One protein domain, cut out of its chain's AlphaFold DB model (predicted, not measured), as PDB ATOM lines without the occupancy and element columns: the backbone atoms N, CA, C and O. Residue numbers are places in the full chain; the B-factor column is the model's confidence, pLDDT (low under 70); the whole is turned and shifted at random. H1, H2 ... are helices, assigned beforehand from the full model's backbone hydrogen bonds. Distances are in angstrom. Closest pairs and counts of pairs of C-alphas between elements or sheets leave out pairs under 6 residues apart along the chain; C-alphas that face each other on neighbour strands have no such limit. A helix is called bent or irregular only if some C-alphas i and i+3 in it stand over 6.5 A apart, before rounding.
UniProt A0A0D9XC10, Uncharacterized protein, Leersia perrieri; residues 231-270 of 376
ATOM      1  N   VAL A 231       9.603  41.928  93.630       86.75
ATOM      2  CA  VAL A 231      10.124  42.420  92.342       86.75
ATOM      3  C   VAL A 231       9.139  42.137  91.206       86.75
ATOM      4  O   VAL A 231       8.915  42.971  90.326       86.75
ATOM      5  N   GLU A 232       8.522  40.966  91.229       88.81
ATOM      6  CA  GLU A 232       7.607  40.497  90.200       88.81
ATOM      7  C   GLU A 232       6.252  41.206  90.285       88.81
ATOM      8  O   GLU A 232       5.707  41.615  89.255       88.81
ATOM      9  N   LEU A 233       5.790  41.502  91.505       89.00
ATOM     10  CA  LEU A 233       4.660  42.399  91.764       89.00
ATOM     11  C   LEU A 233       4.915  43.813  91.227       89.00
ATOM     12  O   LEU A 233       4.065  44.370  90.528       89.00
ATOM     13  N   ARG A 234       6.105  44.388  91.460       86.31
ATOM     14  CA  ARG A 234       6.470  45.710  90.908       86.31
ATOM     15  C   ARG A 234       6.453  45.715  89.376       86.31
ATOM     16  O   ARG A 234       5.958  46.669  88.764       86.31
ATOM     17  N   ARG A 235       6.960  44.653  88.741       91.88
ATOM     18  CA  ARG A 235       6.933  44.492  87.276       91.88
ATOM     19  C   ARG A 235       5.506  44.345  86.753       91.88
ATOM     20  O   ARG A 235       5.164  45.001  85.771       91.88
ATOM     21  N   LYS A 236       4.664  43.546  87.416       93.38
ATOM     22  CA  LYS A 236       3.245  43.377  87.066       93.38
ATOM     23  C   LYS A 236       2.495  44.706  87.128       93.38
ATOM     24  O   LYS A 236       1.954  45.126  86.112       93.38
ATOM     25  N   HIS A 237       2.595  45.430  88.241       90.00
ATOM     26  CA  HIS A 237       1.943  46.731  88.399       90.00
ATOM     27  C   HIS A 237       2.434  47.763  87.369       90.00
ATOM     28  O   HIS A 237       1.681  48.606  86.891       90.00
ATOM     29  N   THR A 238       3.710  47.711  86.977       91.12
ATOM     30  CA  THR A 238       4.238  48.593  85.922       91.12
ATOM     31  C   THR A 238       3.673  48.242  84.545       91.12
ATOM     32  O   THR A 238       3.330  49.150  83.788       91.12
ATOM     33  N   ARG A 239       3.516  46.948  84.235       93.44
ATOM     34  CA  ARG A 239       2.848  46.489  83.009       93.44
ATOM     35  C   ARG A 239       1.375  46.890  82.987       93.44
ATOM     36  O   ARG A 239       0.922  47.401  81.971       93.44
ATOM     37  N   GLU A 240       0.661  46.732  84.098       94.00
ATOM     38  CA  GLU A 240      -0.749  47.125  84.228       94.00
ATOM     39  C   GLU A 240      -0.931  48.639  84.091       94.00
ATOM     40  O   GLU A 240      -1.766  49.079  83.305       94.00
ATOM     41  N   ARG A 241      -0.077  49.442  84.743       92.06
ATOM     42  CA  ARG A 241      -0.058  50.902  84.553       92.06
ATOM     43  C   ARG A 241       0.211  51.303  83.109       92.06
ATOM     44  O   ARG A 241      -0.328  52.297  82.653       92.06
ATOM     45  N   TYR A 242       1.066  50.580  82.390       91.31
ATOM     46  CA  TYR A 242       1.299  50.869  80.977       91.31
ATOM     47  C   TYR A 242       0.121  50.419  80.104       91.31
ATOM     48  O   TYR A 242      -0.229  51.102  79.144       91.31
ATOM     49  N   ALA A 243      -0.510  49.292  80.432       93.38
ATOM     50  CA  ALA A 243      -1.673  48.783  79.718       93.38
ATOM     51  C   ALA A 243      -2.878  49.729  79.833       93.38
ATOM     52  O   ALA A 243      -3.557  49.928  78.828       93.38
ATOM     53  N   SER A 244      -3.081  50.361  80.996       93.69
ATOM     54  CA  SER A 244      -4.197  51.281  81.254       93.69
ATOM     55  C   SER A 244      -4.058  52.667  80.618       93.69
ATOM     56  O   SER A 244      -5.039  53.406  80.571       93.69
ATOM     57  N   LEU A 245      -2.876  53.033  80.108       92.00
ATOM     58  CA  LEU A 245      -2.702  54.299  79.394       92.00
ATOM     59  C   LEU A 245      -3.406  54.258  78.036       92.00
ATOM     60  O   LEU A 245      -3.276  53.287  77.275       92.00
ATOM     61  N   THR A 246      -4.070  55.364  77.703       95.31
ATOM     62  CA  THR A 246      -4.635  55.578  76.366       95.31
ATOM     63  C   THR A 246      -3.521  55.663  75.319       95.31
ATOM     64  O   THR A 246      -2.345  55.871  75.636       95.31
ATOM     65  N   THR A 247      -3.870  55.484  74.046       93.81
ATOM     66  CA  THR A 247      -2.921  55.608  72.927       93.81
ATOM     67  C   THR A 247      -2.266  56.990  72.901       93.81
ATOM     68  O   THR A 247      -1.043  57.078  72.820       93.81
ATOM     69  N   GLU A 248      -3.043  58.052  73.123       94.62
ATOM     70  CA  GLU A 248      -2.548  59.434  73.201       94.62
ATOM     71  C   GLU A 248      -1.553  59.642  74.355       94.62
ATOM     72  O   GLU A 248      -0.503  60.260  74.182       94.62
ATOM     73  N   GLN A 249      -1.825  59.075  75.536       93.50
ATOM     74  CA  GLN A 249      -0.909  59.160  76.679       93.50
ATOM     75  C   GLN A 249       0.398  58.395  76.434       93.50
ATOM     76  O   GLN A 249       1.474  58.841  76.846       93.50
ATOM     77  N   LYS A 250       0.326  57.246  75.748       94.81
ATOM     78  CA  LYS A 250       1.511  56.474  75.343       94.81
ATOM     79  C   LYS A 250       2.361  57.254  74.344       94.81
ATOM     80  O   LYS A 250       3.579  57.318  74.514       94.81
ATOM     81  N   GLU A 251       1.737  57.890  73.357       95.38
ATOM     82  CA  GLU A 251       2.422  58.737  72.377       95.38
ATOM     83  C   GLU A 251       3.062  59.966  73.024       95.38
ATOM     84  O   GLU A 251       4.241  60.229  72.787       95.38
ATOM     85  N   ALA A 252       2.350  60.664  73.912       94.88
ATOM     86  CA  ALA A 252       2.892  61.805  74.649       94.88
ATOM     87  C   ALA A 252       4.121  61.416  75.489       94.88
ATOM     88  O   ALA A 252       5.135  62.120  75.498       94.88
ATOM     89  N   ARG A 253       4.072  60.254  76.155       93.69
ATOM     90  CA  ARG A 253       5.210  59.721  76.914       93.69
ATOM     91  C   ARG A 253       6.388  59.362  76.006       93.69
ATOM     92  O   ARG A 253       7.527  59.663  76.360       93.69
ATOM     93  N   ASN A 254       6.130  58.742  74.854       94.25
ATOM     94  CA  ASN A 254       7.171  58.380  73.894       94.25
ATOM     95  C   ASN A 254       7.821  59.628  73.272       94.25
ATOM     96  O   ASN A 254       9.045  59.719  73.199       94.25
ATOM     97  N   LYS A 255       7.018  60.646  72.941       96.06
ATOM     98  CA  LYS A 255       7.499  61.952  72.480       96.06
ATOM     99  C   LYS A 255       8.418  62.604  73.517       96.06
ATOM    100  O   LYS A 255       9.545  62.962  73.187       96.06
ATOM    101  N   LYS A 256       7.997  62.653  74.788       95.62
ATOM    102  CA  LYS A 256       8.817  63.183  75.893       95.62
ATOM    103  C   LYS A 256      10.121  62.396  76.082       95.62
ATOM    104  O   LYS A 256      11.166  62.987  76.339       95.62
ATOM    105  N   ALA A 257      10.083  61.069  75.944       92.75
ATOM    106  CA  ALA A 257      11.281  60.231  76.020       92.75
ATOM    107  C   ALA A 257      12.257  60.510  74.861       92.75
ATOM    108  O   ALA A 257      13.464  60.600  75.089       92.75
ATOM    109  N   GLY A 258      11.737  60.703  73.645       94.88
ATOM    110  CA  GLY A 258      12.519  61.093  72.472       94.88
ATOM    111  C   GLY A 258      13.184  62.461  72.636       94.88
ATOM    112  O   GLY A 258      14.389  62.580  72.429       94.88
ATOM    113  N   GLU A 259      12.438  63.467  73.095       94.62
ATOM    114  CA  GLU A 259      12.977  64.804  73.387       94.62
ATOM    115  C   GLU A 259      14.081  64.751  74.449       94.62
ATOM    116  O   GLU A 259      15.115  65.402  74.315       94.62
ATOM    117  N   ASN A 260      13.907  63.938  75.494       89.94
ATOM    118  CA  ASN A 260      14.915  63.807  76.543       89.94
ATOM    119  C   ASN A 260      16.189  63.109  76.037       89.94
ATOM    120  O   ASN A 260      17.299  63.481  76.416       89.94
ATOM    121  N   ARG A 261      16.053  62.131  75.132       91.88
ATOM    122  CA  ARG A 261      17.198  61.507  74.455       91.88
ATOM    123  C   ARG A 261      17.945  62.514  73.579       91.88
ATOM    124  O   ARG A 261      19.162  62.603  73.688       91.88
ATOM    125  N   GLN A 262      17.225  63.319  72.799       89.81
ATOM    126  CA  GLN A 262      17.827  64.379  71.983       89.81
ATOM    127  C   GLN A 262      18.547  65.424  72.840       89.81
ATOM    128  O   GLN A 262      19.648  65.842  72.499       89.81
ATOM    129  N   ARG A 263      17.978  65.812  73.991       85.56
ATOM    130  CA  ARG A 263      18.646  66.718  74.940       85.56
ATOM    131  C   ARG A 263      19.933  66.119  75.503       85.56
ATOM    132  O   ARG A 263      20.929  66.830  75.594       85.56
ATOM    133  N   LYS A 264      19.937  64.825  75.839       87.12
ATOM    134  CA  LYS A 264      21.150  64.124  76.291       87.12
ATOM    135  C   LYS A 264      22.217  64.088  75.199       87.12
ATOM    136  O   LYS A 264      23.364  64.424  75.477       87.12
ATOM    137  N   GLU A 265      21.838  63.773  73.965       84.38
ATOM    138  CA  GLU A 265      22.748  63.754  72.813       84.38
ATOM    139  C   GLU A 265      23.304  65.160  72.503       84.38
ATOM    140  O   GLU A 265      24.510  65.317  72.318       84.38
ATOM    141  N   ALA A 266      22.469  66.204  72.564       76.69
ATOM    142  CA  ALA A 266      22.902  67.595  72.410       76.69
ATOM    143  C   ALA A 266      23.854  68.042  73.535       76.69
ATOM    144  O   ALA A 266      24.848  68.718  73.279       76.69
ATOM    145  N   SER A 267      23.589  67.627  74.778       72.56
ATOM    146  CA  SER A 267      24.471  67.922  75.913       72.56
ATOM    147  C   SER A 267      25.798  67.160  75.849       72.56
ATOM    148  O   SER A 267      26.826  67.691  76.263       72.56
ATOM    149  N   GLN A 268      25.820  65.948  75.291       67.88
ATOM    150  CA  GLN A 268      27.061  65.206  75.061       67.88
ATOM    151  C   GLN A 268      27.926  65.868  73.985       67.88
ATOM    152  O   GLN A 268      29.130  65.991  74.183       67.88
ATOM    153  N   TYR A 269      27.324  66.357  72.897       57.53
ATOM    154  CA  TYR A 269      28.058  67.086  71.856       57.53
ATOM    155  C   TYR A 269      28.603  68.436  72.343       57.53
ATOM    156  O   TYR A 269      29.701  68.819  71.952       57.53
ATOM    157  N   ALA A 270      27.887  69.136  73.229       56.59
ATOM    158  CA  ALA A 270      28.365  70.392  73.816       56.59
ATOM    159  C   ALA A 270      29.581  70.195  74.744       56.59
ATOM    160  O   ALA A 270      30.475  71.033  74.759       56.59
TER     161      ALA A 270
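This is residues 231 to 270 of the 376 residues of an uncharacterized protein of Leersia perrieri (UniProt A0A0D9XC10). Two straight helices, a shorter one H1 and a longer one H2, meet near one end of each at a tight link and spread apart from there, as the two arms of an open V or L. Most of both arms stands free, with nothing packed between them, and the three spans of the C-alphas are 41 by 27 by 5 A, a flat outline, though only just. The printed part has 40 residues with two named helices, H1 then H2, and no named strand; its class is all helix. The whole is extended, with a radius of gyration of the C-alphas of 14.2 A.

H1, residues 231 to 243, comes first and is joined by a tight link of 3 residues to H2, residues 247 to 270. The two helices are close but not clearly touching, with 1 pair of C-alphas within 8 A. Their closest C-alphas, those of Tyr 242 and Lys 250, are 8.0 A apart. Their lines stand at a steep tilt of 69 degrees, only just short of about perpendicular, and they run opposite ways. Their centres are 22.7 A apart. In H1 and H2 every pair of O i and N i+4 is within hydrogen-bond range.

H1 begins at C-alpha 231, at (10.124, 42.420, 92.342), and measures 18.4 A from first to last C-alpha. It ends at C-alpha 243, at (-1.673, 48.783, 79.718). H2 measures 34.6 A and ends at C-alpha 270, at (28.365, 70.392, 73.816). Neither helix is bent.

The two C-alphas farthest apart, those of Leu 233 and Ala 270, are 40.8 A from each other. Residues 231 to 241 of H1 and residues 254 to 270 of H2 stand free. The printed part has no cut. The mean pLDDT of the printed part is 88.8, and residues 268 to 270 are under 70.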